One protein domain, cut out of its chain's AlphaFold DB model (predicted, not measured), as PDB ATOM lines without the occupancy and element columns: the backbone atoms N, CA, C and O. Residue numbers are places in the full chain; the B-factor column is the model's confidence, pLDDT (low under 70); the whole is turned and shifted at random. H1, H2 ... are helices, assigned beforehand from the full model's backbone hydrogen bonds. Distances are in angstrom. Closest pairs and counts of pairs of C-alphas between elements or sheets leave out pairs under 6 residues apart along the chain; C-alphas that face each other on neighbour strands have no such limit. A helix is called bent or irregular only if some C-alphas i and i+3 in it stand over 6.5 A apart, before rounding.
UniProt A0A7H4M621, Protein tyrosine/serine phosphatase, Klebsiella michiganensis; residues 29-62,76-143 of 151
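Overview. This is residues 29 to 62 and 76 to 143 of the 151 residues of the protein "Protein tyrosine/serine phosphatase" of Klebsiella michiganensis (UniProt A0A7H4M621). Bent H4 and H1 make the long sides of an elongated body; H5 and H6 pack on H1, H3 folds back on H4a, and H2 makes a corner with H1. The class is all helix, 102 printed residues with six named helices, H1 to H6 in order. It is compact, radius of gyration of the C-alphas 14.8 A, spanning 44 by 26 by 23 A.

Along the chain. Find C-alpha 94 at (-42.519, -9.245, -0.645), where H4, residues 94 to 117, begins: one helix by hydrogen bonds but bent, C-alphas 107 and 110 being 7.8 A apart, with arms H4a, 94 to 107, and H4b, 110 to 117. H1 is 30 to 46, H2 48 to 62, H3 77 to 89, irregular H5 121 to 131, with C-alphas 126 and 129 7.2 A apart, and H6 135 to 142, ending at C-alpha 142 at (-34.421, -3.849, -3.569).

Arrangement. Look at C-alphas 84 and 97, the closest of hairpin H3 and H4a, 5.8 A apart. H1 touches H6, closest at C-alphas 42 and 141, 4.0 A. H5 has 3 of 7 O i to N i+4 pairs within hydrogen-bond range, and 5 of 8 O i to N i+3.

Size, cuts and confidence. Residues 63 to 75 are cut out; C-alphas 62 and 76 are 21.3 A apart. Residue 143 has pLDDT under 70.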
ATOM      1  N   SER A  29     -38.981  19.256 -12.717       95.12
ATOM      2  CA  SER A  29     -40.177  18.422 -12.865       95.12
ATOM      3  C   SER A  29     -40.338  17.399 -11.735       95.12
ATOM      4  O   SER A  29     -39.363  16.988 -11.103       95.12
ATOM      5  N   ALA A  30     -41.566  16.908 -11.551       94.69
ATOM      6  CA  ALA A  30     -41.864  15.789 -10.654       94.69
ATOM      7  C   ALA A  30     -41.110  14.501 -11.038       94.69
ATOM      8  O   ALA A  30     -40.729  13.711 -10.176       94.69
ATOM      9  N   ALA A  31     -40.866  14.286 -12.336       96.00
ATOM     10  CA  ALA A  31     -40.129  13.126 -12.828       96.00
ATOM     11  C   ALA A  31     -38.660  13.148 -12.376       96.00
ATOM     12  O   ALA A  31     -38.124  12.117 -11.980       96.00
ATOM     13  N   GLU A  32     -38.031  14.323 -12.378       94.31
ATOM     14  CA  GLU A  32     -36.663  14.512 -11.888       94.31
ATOM     15  C   GLU A  32     -36.574  14.267 -10.374       94.31
ATOM     16  O   GLU A  32     -35.709  13.523  -9.910       94.31
ATOM     17  N   ALA A  33     -37.532  14.809  -9.615       92.75
ATOM     18  CA  ALA A  33     -37.668  14.551  -8.185       92.75
ATOM     19  C   ALA A  33     -37.828  13.044  -7.899       92.75
ATOM     20  O   ALA A  33     -37.113  12.479  -7.068       92.75
ATOM     21  N   LYS A  34     -38.703  12.361  -8.649       95.00
ATOM     22  CA  LYS A  34     -38.918  10.910  -8.552       95.00
ATOM     23  C   LYS A  34     -37.643  10.118  -8.873       95.00
ATOM     24  O   LYS A  34     -37.308   9.191  -8.137       95.00
ATOM     25  N   ALA A  35     -36.922  10.491  -9.929       93.88
ATOM     26  CA  ALA A  35     -35.683   9.831 -10.339       93.88
ATOM     27  C   ALA A  35     -34.579   9.964  -9.279       93.88
ATOM     28  O   ALA A  35     -33.872   8.996  -9.002       93.88
ATOM     29  N   MET A  36     -34.469  11.123  -8.625       91.94
ATOM     30  CA  MET A  36     -33.540  11.317  -7.509       91.94
ATOM     31  C   MET A  36     -33.856  10.373  -6.335       91.94
ATOM     32  O   MET A  36     -32.950   9.732  -5.793       91.94
ATOM     33  N   MET A  37     -35.137  10.215  -5.979       92.75
ATOM     34  CA  MET A  37     -35.556   9.296  -4.910       92.75
ATOM     35  C   MET A  37     -35.245   7.830  -5.243       92.75
ATOM     36  O   MET A  37     -34.747   7.089  -4.391       92.75
ATOM     37  N   GLN A  38     -35.480   7.420  -6.492       94.00
ATOM     38  CA  GLN A  38     -35.106   6.091  -6.987       94.00
ATOM     39  C   GLN A  38     -33.591   5.884  -6.916       94.00
ATOM     40  O   GLN A  38     -33.129   4.884  -6.370       94.00
ATOM     41  N   GLN A  39     -32.811   6.853  -7.401       92.38
ATOM     42  CA  GLN A  39     -31.352   6.785  -7.390       92.38
ATOM     43  C   GLN A  39     -30.790   6.713  -5.966       92.38
ATOM     44  O   GLN A  39     -29.844   5.969  -5.721       92.38
ATOM     45  N   THR A  40     -31.394   7.419  -5.010       91.19
ATOM     46  CA  THR A  40     -31.007   7.331  -3.595       91.19
ATOM     47  C   THR A  40     -31.209   5.918  -3.045       91.19
ATOM     48  O   THR A  40     -30.329   5.393  -2.365       91.19
ATOM     49  N   ASN A  41     -32.323   5.260  -3.381       92.94
ATOM     50  CA  ASN A  41     -32.563   3.876  -2.966       92.94
ATOM     51  C   ASN A  41     -31.604   2.889  -3.650       92.94
ATOM     52  O   ASN A  41     -31.128   1.962  -3.002       92.94
ATOM     53  N   VAL A  42     -31.242   3.111  -4.921       92.88
ATOM     54  CA  VAL A  42     -30.163   2.348  -5.585       92.88
ATOM     55  C   VAL A  42     -28.848   2.498  -4.814       92.88
ATOM     56  O   VAL A  42     -28.156   1.510  -4.566       92.88
ATOM     57  N   SER A  43     -28.517   3.720  -4.385       92.50
ATOM     58  CA  SER A  43     -27.288   4.010  -3.644       92.50
ATOM     59  C   SER A  43     -27.210   3.310  -2.289       92.50
ATOM     60  O   SER A  43     -26.105   2.951  -1.890       92.50
ATOM     61  N   PHE A  44     -28.334   3.011  -1.622       93.00
ATOM     62  CA  PHE A  44     -28.326   2.190  -0.400       93.00
ATOM     63  C   PHE A  44     -27.659   0.823  -0.605       93.00
ATOM     64  O   PHE A  44     -27.064   0.286   0.330       93.00
ATOM     65  N   VAL A  45     -27.714   0.290  -1.829       92.12
ATOM     66  CA  VAL A  45     -27.077  -0.975  -2.201       92.12
ATOM     67  C   VAL A  45     -25.752  -0.749  -2.916       92.12
ATOM     68  O   VAL A  45     -24.783  -1.440  -2.615       92.12
ATOM     69  N   SER A  46     -25.657   0.195  -3.852       90.94
ATOM     70  CA  SER A  46     -24.453   0.338  -4.682       90.94
ATOM     71  C   SER A  46     -23.305   1.082  -3.990       90.94
ATOM     72  O   SER A  46     -22.141   0.788  -4.269       90.94
ATOM     73  N   ASP A  47     -23.588   1.991  -3.055       92.44
ATOM     74  CA  ASP A  47     -22.566   2.776  -2.354       92.44
ATOM     75  C   ASP A  47     -21.974   2.023  -1.149       92.44
ATOM     76  O   ASP A  47     -22.683   1.585  -0.243       92.44
ATOM     77  N   ALA A  48     -20.646   1.868  -1.122       92.50
ATOM     78  CA  ALA A  48     -19.960   1.123  -0.066       92.50
ATOM     79  C   ALA A  48     -20.044   1.797   1.313       92.50
ATOM     80  O   ALA A  48     -20.116   1.098   2.324       92.50
ATOM     81  N   GLY A  49     -20.057   3.132   1.358       93.19
ATOM     82  CA  GLY A  49     -20.189   3.888   2.598       93.19
ATOM     83  C   GLY A  49     -21.579   3.722   3.206       93.19
ATOM     84  O   GLY A  49     -21.694   3.413   4.392       93.19
ATOM     85  N   MET A  50     -22.631   3.848   2.392       93.50
ATOM     86  CA  MET A  50     -24.014   3.619   2.823       93.50
ATOM     87  C   MET A  50     -24.206   2.184   3.318       93.50
ATOM     88  O   MET A  50     -24.731   1.992   4.415       93.50
ATOM     89  N   ARG A  51     -23.705   1.182   2.578       94.25
ATOM     90  CA  ARG A  51     -23.746  -0.223   3.021       94.25
ATOM     91  C   ARG A  51     -23.065  -0.425   4.371       94.25
ATOM     92  O   ARG A  51     -23.663  -1.027   5.253       94.25
ATOM     93  N   ALA A  52     -21.853   0.103   4.561       96.06
ATOM     94  CA  ALA A  52     -21.127  -0.041   5.824       96.06
ATOM     95  C   ALA A  52     -21.908   0.539   7.016       96.06
ATOM     96  O   ALA A  52     -21.922  -0.042   8.099       96.06
ATOM     97  N   ARG A  53     -22.616   1.654   6.812       96.19
ATOM     98  CA  ARG A  53     -23.446   2.285   7.848       96.19
ATOM     99  C   ARG A  53     -24.736   1.513   8.116       96.19
ATOM    100  O   ARG A  53     -25.148   1.418   9.269       96.19
ATOM    101  N   PHE A  54     -25.346   0.917   7.091       96.50
ATOM    102  CA  PHE A  54     -26.434  -0.041   7.293       96.50
ATOM    103  C   PHE A  54     -25.963  -1.275   8.066       96.50
ATOM    104  O   PHE A  54     -26.667  -1.710   8.970       96.50
ATOM    105  N   THR A  55     -24.760  -1.792   7.799       96.62
ATOM    106  CA  THR A  55     -24.168  -2.875   8.599       96.62
ATOM    107  C   THR A  55     -24.055  -2.480  10.070       96.62
ATOM    108  O   THR A  55     -24.451  -3.255  10.937       96.62
ATOM    109  N   THR A  56     -23.576  -1.268  10.374       97.00
ATOM    110  CA  THR A  56     -23.560  -0.758  11.755       97.00
ATOM    111  C   THR A  56     -24.961  -0.733  12.361       97.00
ATOM    112  O   THR A  56     -25.139  -1.240  13.464       97.00
ATOM    113  N   LEU A  57     -25.955  -0.206  11.637       97.25
ATOM    114  CA  LEU A  57     -27.344  -0.147  12.099       97.25
ATOM    115  C   LEU A  57     -27.908  -1.538  12.414       97.25
ATOM    116  O   LEU A  57     -28.457  -1.739  13.492       97.25
ATOM    117  N   PHE A  58     -27.770  -2.500  11.500       97.25
ATOM    118  CA  PHE A  58     -28.307  -3.846  11.703       97.25
ATOM    119  C   PHE A  58     -27.598  -4.588  12.837       97.25
ATOM    120  O   PHE A  58     -28.264  -5.270  13.608       97.25
ATOM    121  N   ASN A  59     -26.284  -4.405  13.001       96.31
ATOM    122  CA  ASN A  59     -25.554  -4.973  14.136       96.31
ATOM    123  C   ASN A  59     -25.992  -4.350  15.470       96.31
ATOM    124  O   ASN A  59     -26.137  -5.072  16.456       96.31
ATOM    125  N   ASP A  60     -26.245  -3.038  15.508       95.44
ATOM    126  CA  ASP A  60     -26.771  -2.362  16.699       95.44
ATOM    127  C   ASP A  60     -28.171  -2.875  17.065       95.44
ATOM    128  O   ASP A  60     -28.441  -3.120  18.239       95.44
ATOM    129  N   LEU A  61     -29.042  -3.078  16.069       95.56
ATOM    130  CA  LEU A  61     -30.385  -3.634  16.264       95.56
ATOM    131  C   LEU A  61     -30.344  -5.096  16.724       95.56
ATOM    132  O   LEU A  61     -31.073  -5.464  17.639       95.56
ATOM    133  N   ALA A  62     -29.481  -5.920  16.128       94.75
ATOM    134  CA  ALA A  62     -29.318  -7.326  16.500       94.75
ATOM    135  C   ALA A  62     -28.725  -7.510  17.906       94.75
ATOM    136  O   ALA A  62     -28.955  -8.537  18.539       94.75
ATOM    137  N   LYS A  76     -39.539   7.890   6.432       92.88
ATOM    138  CA  LYS A  76     -39.955   7.270   5.157       92.88
ATOM    139  C   LYS A  76     -38.856   6.470   4.440       92.88
ATOM    140  O   LYS A  76     -38.958   5.258   4.362       92.88
ATOM    141  N   ASP A  77     -37.769   7.098   3.976       92.06
ATOM    142  CA  ASP A  77     -36.847   6.439   3.031       92.06
ATOM    143  C   ASP A  77     -35.897   5.469   3.736       92.06
ATOM    144  O   ASP A  77     -35.982   4.262   3.559       92.06
ATOM    145  N   ARG A  78     -35.020   5.992   4.604       94.75
ATOM    146  CA  ARG A  78     -34.067   5.179   5.382       94.75
ATOM    147  C   ARG A  78     -34.799   4.258   6.357       94.75
ATOM    148  O   ARG A  78     -34.422   3.107   6.505       94.75
ATOM    149  N   THR A  79     -35.864   4.762   6.987       96.19
ATOM    150  CA  THR A  79     -36.710   3.969   7.892       96.19
ATOM    151  C   THR A  79     -37.431   2.852   7.144       96.19
ATOM    152  O   THR A  79     -37.359   1.713   7.584       96.19
ATOM    153  N   GLY A  80     -38.066   3.149   6.008       95.94
ATOM    154  CA  GLY A  80     -38.759   2.151   5.194       95.94
ATOM    155  C   GLY A  80     -37.806   1.108   4.617       95.94
ATOM    156  O   GLY A  80     -38.114  -0.075   4.662       95.94
ATOM    157  N   TRP A  81     -36.613   1.519   4.177       95.75
ATOM    158  CA  TRP A  81     -35.566   0.596   3.733       95.75
ATOM    159  C   TRP A  81     -35.117  -0.354   4.853       95.75
ATOM    160  O   TRP A  81     -35.064  -1.567   4.657       95.75
ATOM    161  N   THR A  82     -34.839   0.176   6.050       97.19
ATOM    162  CA  THR A  82     -34.494  -0.643   7.221       97.19
ATOM    163  C   THR A  82     -35.630  -1.589   7.604       97.19
ATOM    164  O   THR A  82     -35.369  -2.764   7.842       97.19
ATOM    165  N   ALA A  83     -36.878  -1.113   7.633       97.50
ATOM    166  CA  ALA A  83     -38.039  -1.938   7.958       97.50
ATOM    167  C   ALA A  83     -38.224  -3.078   6.948       97.50
ATOM    168  O   ALA A  83     -38.357  -4.230   7.355       97.50
ATOM    169  N   ALA A  84     -38.139  -2.780   5.647       97.00
ATOM    170  CA  ALA A  84     -38.204  -3.785   4.593       97.00
ATOM    171  C   ALA A  84     -37.116  -4.860   4.769       97.00
ATOM    172  O   ALA A  84     -37.417  -6.049   4.708       97.00
ATOM    173  N   MET A  85     -35.875  -4.452   5.077       96.12
ATOM    174  CA  MET A  85     -34.748  -5.371   5.302       96.12
ATOM    175  C   MET A  85     -34.999  -6.303   6.483       96.12
ATOM    176  O   MET A  85     -34.822  -7.513   6.362       96.12
ATOM    177  N   LEU A  86     -35.463  -5.758   7.607       96.62
ATOM    178  CA  LEU A  86     -35.776  -6.551   8.796       96.62
ATOM    179  C   LEU A  86     -36.924  -7.536   8.548       96.62
ATOM    180  O   LEU A  86     -36.824  -8.692   8.952       96.62
ATOM    181  N   LEU A  87     -37.987  -7.104   7.864       97.00
ATOM    182  CA  LEU A  87     -39.125  -7.962   7.524       97.00
ATOM    183  C   LEU A  87     -38.713  -9.106   6.587       97.00
ATOM    184  O   LEU A  87     -39.119 -10.246   6.798       97.00
ATOM    185  N   SER A  88     -37.856  -8.832   5.601       96.12
ATOM    186  CA  SER A  88     -37.325  -9.873   4.716       96.12
ATOM    187  C   SER A  88     -36.424 -10.862   5.450       96.12
ATOM    188  O   SER A  88     -36.575 -12.065   5.257       96.12
ATOM    189  N   ILE A  89     -35.542 -10.389   6.342       95.25
ATOM    190  CA  ILE A  89     -34.730 -11.263   7.208       95.25
ATOM    191  C   ILE A  89     -35.630 -12.147   8.087       95.25
ATOM    192  O   ILE A  89     -35.308 -13.308   8.326       95.25
ATOM    193  N   ALA A  90     -36.776 -11.623   8.531       96.12
ATOM    194  CA  ALA A  90     -37.782 -12.368   9.286       96.12
ATOM    195  C   ALA A  90     -38.650 -13.313   8.425       96.12
ATOM    196  O   ALA A  90     -39.499 -14.015   8.972       96.12
ATOM    197  N   GLY A  91     -38.448 -13.355   7.102       96.56
ATOM    198  CA  GLY A  91     -39.154 -14.252   6.183       96.56
ATOM    199  C   GLY A  91     -40.556 -13.792   5.773       96.56
ATOM    200  O   GLY A  91     -41.348 -14.612   5.314       96.56
ATOM    201  N   VAL A  92     -40.882 -12.509   5.944       97.69
ATOM    202  CA  VAL A  92     -42.145 -11.930   5.459       97.69
ATOM    203  C   VAL A  92     -42.118 -11.840   3.930       97.69
ATOM    204  O   VAL A  92     -41.080 -11.533   3.343       97.69
ATOM    205  N   ASP A  93     -43.248 -12.112   3.277       95.94
ATOM    206  CA  ASP A  93     -43.346 -12.071   1.819       95.94
ATOM    207  C   ASP A  93     -43.231 -10.641   1.257       95.94
ATOM    208  O   ASP A  93     -43.558  -9.648   1.913       95.94
ATOM    209  N   GLU A  94     -42.775 -10.534   0.008       94.19
ATOM    210  CA  GLU A  94     -42.519  -9.245  -0.645       94.19
ATOM    211  C   GLU A  94     -43.770  -8.367  -0.785       94.19
ATOM    212  O   GLU A  94     -43.658  -7.138  -0.744       94.19
ATOM    213  N   GLY A  95     -44.951  -8.978  -0.934       96.00
ATOM    214  CA  GLY A  95     -46.224  -8.265  -1.028       96.00
ATOM    215  C   GLY A  95     -46.530  -7.541   0.277       96.00
ATOM    216  O   GLY A  95     -46.686  -6.321   0.278       96.00
ATOM    217  N   THR A  96     -46.485  -8.265   1.394       98.00
ATOM    218  CA  THR A  96     -46.670  -7.700   2.737       98.00
ATOM    219  C   THR A  96     -45.620  -6.628   3.064       98.00
ATOM    220  O   THR A  96     -45.940  -5.598   3.662       98.00
ATOM    221  N   ILE A  97     -44.362  -6.816   2.646       97.56
ATOM    222  CA  ILE A  97     -43.307  -5.799   2.814       97.56
ATOM    223  C   ILE A  97     -43.648  -4.522   2.038       97.56
ATOM    224  O   ILE A  97     -43.515  -3.417   2.572       97.56
ATOM    225  N   MET A  98     -44.097  -4.655   0.788       97.44
ATOM    226  CA  MET A  98     -44.484  -3.510  -0.035       97.44
ATOM    227  C   MET A  98     -45.723  -2.803   0.526       97.44
ATOM    228  O   MET A  98     -45.749  -1.575   0.578       97.44
ATOM    229  N   GLU A  99     -46.724  -3.549   0.995       98.12
ATOM    230  CA  GLU A  99     -47.900  -2.989   1.670       98.12
ATOM    231  C   GLU A  99     -47.501  -2.189   2.915       98.12
ATOM    232  O   GLU A  99     -47.931  -1.045   3.083       98.12
ATOM    233  N   ASN A 100     -46.610  -2.738   3.749       98.12
ATOM    234  CA  ASN A 100     -46.079  -2.033   4.912       98.12
ATOM    235  C   ASN A 100     -45.356  -0.733   4.521       98.12
ATOM    236  O   ASN A 100     -45.581   0.310   5.138       98.12
ATOM    237  N   TYR A 101     -44.526  -0.776   3.474       98.00
ATOM    238  CA  TYR A 101     -43.827   0.399   2.962       98.00
ATOM    239  C   TYR A 101     -44.808   1.487   2.499       98.00
ATOM    240  O   TYR A 101     -44.687   2.645   2.912       98.00
ATOM    241  N   LEU A 102     -45.809   1.118   1.693       98.19
ATOM    242  CA  LEU A 102     -46.791   2.044   1.123       98.19
ATOM    243  C   LEU A 102     -47.757   2.626   2.161       98.19
ATOM    244  O   LEU A 102     -48.183   3.771   1.995       98.19
ATOM    245  N   ALA A 103     -48.020   1.922   3.268       98.19
ATOM    246  CA  ALA A 103     -48.810   2.445   4.390       98.19
ATOM    247  C   ALA A 103     -48.231   3.751   4.979       98.19
ATOM    248  O   ALA A 103     -48.947   4.536   5.603       98.19
ATOM    249  N   THR A 104     -46.948   4.050   4.731       97.50
ATOM    250  CA  THR A 104     -46.334   5.350   5.056       97.50
ATOM    251  C   THR A 104     -47.130   6.528   4.487       97.50
ATOM    252  O   THR A 104     -47.253   7.558   5.155       97.50
ATOM    253  N   ASN A 105     -47.693   6.400   3.280       97.94
ATOM    254  CA  ASN A 105     -48.485   7.464   2.663       97.94
ATOM    255  C   ASN A 105     -49.758   7.754   3.467       97.94
ATOM    256  O   ASN A 105     -50.091   8.918   3.669       97.94
ATOM    257  N   ASP A 106     -50.408   6.728   4.018       97.88
ATOM    258  CA  ASP A 106     -51.599   6.907   4.849       97.88
ATOM    259  C   ASP A 106     -51.269   7.556   6.190       97.88
ATOM    260  O   ASP A 106     -51.931   8.516   6.595       97.88
ATOM    261  N   TYR A 107     -50.216   7.079   6.860       96.38
ATOM    262  CA  TYR A 107     -49.805   7.600   8.165       96.38
ATOM    263  C   TYR A 107     -49.242   9.022   8.101       96.38
ATOM    264  O   TYR A 107     -49.265   9.740   9.101       96.38
ATOM    265  N   THR A 108     -48.735   9.449   6.942       95.19
ATOM    266  CA  THR A 108     -48.135  10.780   6.767       95.19
ATOM    267  C   THR A 108     -48.998  11.749   5.963       95.19
ATOM    268  O   THR A 108     -48.643  12.927   5.884       95.19
ATOM    269  N   ARG A 109     -50.150  11.306   5.443       96.38
ATOM    270  CA  ARG A 109     -51.057  12.079   4.579       96.38
ATOM    271  C   ARG A 109     -51.324  13.494   5.082       96.38
ATOM    272  O   ARG A 109     -51.048  14.444   4.364       96.38
ATOM    273  N   GLN A 110     -51.743  13.651   6.340       97.06
ATOM    274  CA  GLN A 110     -52.042  14.976   6.904       97.06
ATOM    275  C   GLN A 110     -50.823  15.916   6.873       97.06
ATOM    276  O   GLN A 110     -50.953  17.099   6.561       97.06
ATOM    277  N   ARG A 111     -49.624  15.398   7.177       94.25
ATOM    278  CA  ARG A 111     -48.377  16.177   7.120       94.25
ATOM    279  C   ARG A 111     -48.047  16.567   5.679       94.25
ATOM    280  O   ARG A 111     -47.634  17.701   5.443       94.25
ATOM    281  N   VAL A 112     -48.198  15.634   4.737       94.38
ATOM    282  CA  VAL A 112     -47.913  15.858   3.312       94.38
ATOM    283  C   VAL A 112     -48.864  16.907   2.741       94.38
ATOM    284  O   VAL A 112     -48.397  17.897   2.186       94.38
ATOM    285  N   GLU A 113     -50.170  16.758   2.961       95.88
ATOM    286  CA  GLU A 113     -51.198  17.710   2.524       95.88
ATOM    287  C   GLU A 113     -50.946  19.114   3.084       95.88
ATOM    288  O   GLU A 113     -50.927  20.086   2.329       95.88
ATOM    289  N   ALA A 114     -50.671  19.226   4.389       96.19
ATOM    290  CA  ALA A 114     -50.346  20.507   5.014       96.19
ATOM    291  C   ALA A 114     -49.088  21.146   4.406       96.19
ATOM    292  O   ALA A 114     -49.052  22.354   4.189       96.19
ATOM    293  N   THR A 115     -48.071  20.339   4.091       93.56
ATOM    294  CA  THR A 115     -46.827  20.822   3.472       93.56
ATOM    295  C   THR A 115     -47.065  21.310   2.041       93.56
ATOM    296  O   THR A 115     -46.580  22.377   1.671       93.56
ATOM    297  N   LEU A 116     -47.838  20.570   1.242       94.12
ATOM    298  CA  LEU A 116     -48.169  20.945  -0.135       94.12
ATOM    299  C   LEU A 116     -49.031  22.210  -0.192       94.12
ATOM    300  O   LEU A 116     -48.815  23.055  -1.058       94.12
ATOM    301  N   ALA A 117     -49.952  22.388   0.758       96.50
ATOM    302  CA  ALA A 117     -50.801  23.577   0.851       96.50
ATOM    303  C   ALA A 117     -50.018  24.875   1.125       96.50
ATOM    304  O   ALA A 117     -50.514  25.966   0.849       96.50
ATOM    305  N   MET A 118     -48.791  24.775   1.647       94.62
ATOM    306  CA  MET A 118     -47.900  25.922   1.857       94.62
ATOM    307  C   MET A 118     -47.136  26.335   0.587       94.62
ATOM    308  O   MET A 118     -46.402  27.323   0.614       94.62
ATOM    309  N   MET A 119     -47.281  25.596  -0.518       92.31
ATOM    310  CA  MET A 119     -46.561  25.824  -1.771       92.31
ATOM    311  C   MET A 119     -47.495  26.342  -2.876       92.31
ATOM    312  O   MET A 119     -48.671  25.976  -2.922       92.31
ATOM    313  N   PRO A 120     -46.987  27.134  -3.842       95.50
ATOM    314  CA  PRO A 120     -47.709  27.385  -5.085       95.50
ATOM    315  C   PRO A 120     -48.040  26.062  -5.804       95.50
ATOM    316  O   PRO A 120     -47.175  25.183  -5.830       95.50
ATOM    317  N   PRO A 121     -49.207  25.914  -6.464       94.69
ATOM    318  CA  PRO A 121     -49.629  24.639  -7.061       94.69
ATOM    319  C   PRO A 121     -48.611  24.009  -8.021       94.69
ATOM    320  O   PRO A 121     -48.394  22.800  -7.999       94.69
ATOM    321  N   ALA A 122     -47.933  24.832  -8.827       92.38
ATOM    322  CA  ALA A 122     -46.894  24.362  -9.745       92.38
ATOM    323  C   ALA A 122     -45.683  23.757  -9.010       92.38
ATOM    324  O   ALA A 122     -45.112  22.775  -9.470       92.38
ATOM    325  N   MET A 123     -45.316  24.315  -7.852       91.62
ATOM    326  CA  MET A 123     -44.234  23.789  -7.018       91.62
ATOM    327  C   MET A 123     -44.691  22.553  -6.245       91.62
ATOM    328  O   MET A 123     -43.962  21.569  -6.196       91.62
ATOM    329  N   ALA A 124     -45.912  22.565  -5.703       93.44
ATOM    330  CA  ALA A 124     -46.485  21.418  -5.004       93.44
ATOM    331  C   ALA A 124     -46.425  20.145  -5.870       93.44
ATOM    332  O   ALA A 124     -45.930  19.118  -5.413       93.44
ATOM    333  N   ALA A 125     -46.807  20.245  -7.148       93.44
ATOM    334  CA  ALA A 125     -46.750  19.126  -8.089       93.44
ATOM    335  C   ALA A 125     -45.322  18.597  -8.340       93.44
ATOM    336  O   ALA A 125     -45.133  17.404  -8.555       93.44
ATOM    337  N   ILE A 126     -44.305  19.464  -8.314       94.06
ATOM    338  CA  ILE A 126     -42.901  19.069  -8.513       94.06
ATOM    339  C   ILE A 126     -42.345  18.351  -7.275       94.06
ATOM    340  O   ILE A 126     -41.588  17.390  -7.413       94.06
ATOM    341  N   TYR A 127     -42.710  18.811  -6.076       91.06
ATOM    342  CA  TYR A 127     -42.123  18.352  -4.814       91.06
ATOM    343  C   TYR A 127     -42.916  17.237  -4.115       91.06
ATOM    344  O   TYR A 127     -42.349  16.564  -3.256       91.06
ATOM    345  N   GLU A 128     -44.174  16.984  -4.488       92.94
ATOM    346  CA  GLU A 128     -44.994  15.879  -3.959       92.94
ATOM    347  C   GLU A 128     -44.253  14.525  -3.896       92.94
ATOM    348  O   GLU A 128     -44.261  13.913  -2.820       92.94
ATOM    349  N   PRO A 129     -43.522  14.075  -4.943       93.69
ATOM    350  CA  PRO A 129     -42.801  12.798  -4.905       93.69
ATOM    351  C   PRO A 129     -41.746  12.712  -3.790       93.69
ATOM    352  O   PRO A 129     -41.367  11.625  -3.357       93.69
ATOM    353  N   LEU A 130     -41.257  13.855  -3.301       91.38
ATOM    354  CA  LEU A 130     -40.255  13.912  -2.237       91.38
ATOM    355  C   LEU A 130     -40.868  13.778  -0.843       91.38
ATOM    356  O   LEU A 130     -40.142  13.460   0.099       91.38
ATOM    357  N   LEU A 131     -42.170  14.031  -0.690       92.75
ATOM    358  CA  LEU A 131     -42.853  14.067   0.606       92.75
ATOM    359  C   LEU A 131     -43.452  12.712   0.998       92.75
ATOM    360  O   LEU A 131     -43.473  12.382   2.187       92.75
ATOM    361  N   GLY A 132     -43.894  11.934   0.008       94.12
ATOM    362  CA  GLY A 132     -44.417  10.580   0.181       94.12
ATOM    363  C   GLY A 132     -43.403   9.481  -0.139       94.12
ATOM    364  O   GLY A 132     -42.181   9.692  -0.177       94.12
ATOM    365  N   VAL A 133     -43.949   8.289  -0.367       96.62
ATOM    366  CA  VAL A 133     -43.253   7.122  -0.910       96.62
ATOM    367  C   VAL A 133     -43.976   6.591  -2.148       96.62
ATOM    368  O   VAL A 133     -45.188   6.728  -2.290       96.62
ATOM    369  N   ASP A 134     -43.228   5.949  -3.036       96.81
ATOM    370  CA  ASP A 134     -43.725   5.300  -4.247       96.81
ATOM    371  C   ASP A 134     -43.065   3.923  -4.346       96.81
ATOM    372  O   ASP A 134     -41.877   3.792  -4.041       96.81
ATOM    373  N   ALA A 135     -43.805   2.896  -4.772       96.50
ATOM    374  CA  ALA A 135     -43.295   1.522  -4.847       96.50
ATOM    375  C   ALA A 135     -41.974   1.425  -5.632       96.50
ATOM    376  O   ALA A 135     -41.086   0.651  -5.265       96.50
ATOM    377  N   SER A 136     -41.802   2.274  -6.655       95.88
ATOM    378  CA  SER A 136     -40.583   2.313  -7.465       95.88
ATOM    379  C   SER A 136     -39.331   2.706  -6.677       95.88
ATOM    380  O   SER A 136     -38.229   2.388  -7.112       95.88
ATOM    381  N   TYR A 137     -39.457   3.372  -5.525       95.12
ATOM    382  CA  TYR A 137     -38.320   3.759  -4.686       95.12
ATOM    383  C   TYR A 137     -37.706   2.540  -4.016       95.12
ATOM    384  O   TYR A 137     -36.533   2.249  -4.246       95.12
ATOM    385  N   LEU A 138     -38.514   1.789  -3.263       94.94
ATOM    386  CA  LEU A 138     -38.059   0.556  -2.632       94.94
ATOM    387  C   LEU A 138     -37.603  -0.446  -3.700       94.94
ATOM    388  O   LEU A 138     -36.503  -0.982  -3.603       94.94
ATOM    389  N   GLN A 139     -38.379  -0.613  -4.777       94.69
ATOM    390  CA  GLN A 139     -38.030  -1.490  -5.900       94.69
ATOM    391  C   GLN A 139     -36.681  -1.158  -6.545       94.69
ATOM    392  O   GLN A 139     -35.954  -2.077  -6.920       94.69
ATOM    393  N   ALA A 140     -36.332   0.126  -6.679       91.94
ATOM    394  CA  ALA A 140     -35.103   0.535  -7.351       91.94
ATOM    395  C   ALA A 140     -33.845   0.023  -6.636       91.94
ATOM    396  O   ALA A 140     -32.907  -0.410  -7.305       91.94
ATOM    397  N   GLY A 141     -33.834   0.042  -5.299       84.06
ATOM    398  CA  GLY A 141     -32.745  -0.533  -4.507       84.06
ATOM    399  C   GLY A 141     -32.894  -2.037  -4.282       84.06
ATOM    400  O   GLY A 141     -31.903  -2.758  -4.270       84.06
ATOM    401  N   TRP A 142     -34.126  -2.511  -4.081       75.56
ATOM    402  CA  TRP A 142     -34.421  -3.849  -3.569       75.56
ATOM    403  C   TRP A 142     -34.664  -4.882  -4.665       75.56
ATOM    404  O   TRP A 142     -34.067  -5.949  -4.676       75.56
ATOM    405  N   MET A 143     -35.584  -4.593  -5.585       60.59
ATOM    406  CA  MET A 143     -36.214  -5.614  -6.436       60.59
ATOM    407  C   MET A 143     -35.510  -5.803  -7.782       60.59
ATOM    408  O   MET A 143     -35.915  -6.648  -8.576       60.59
TER     409      MET A 143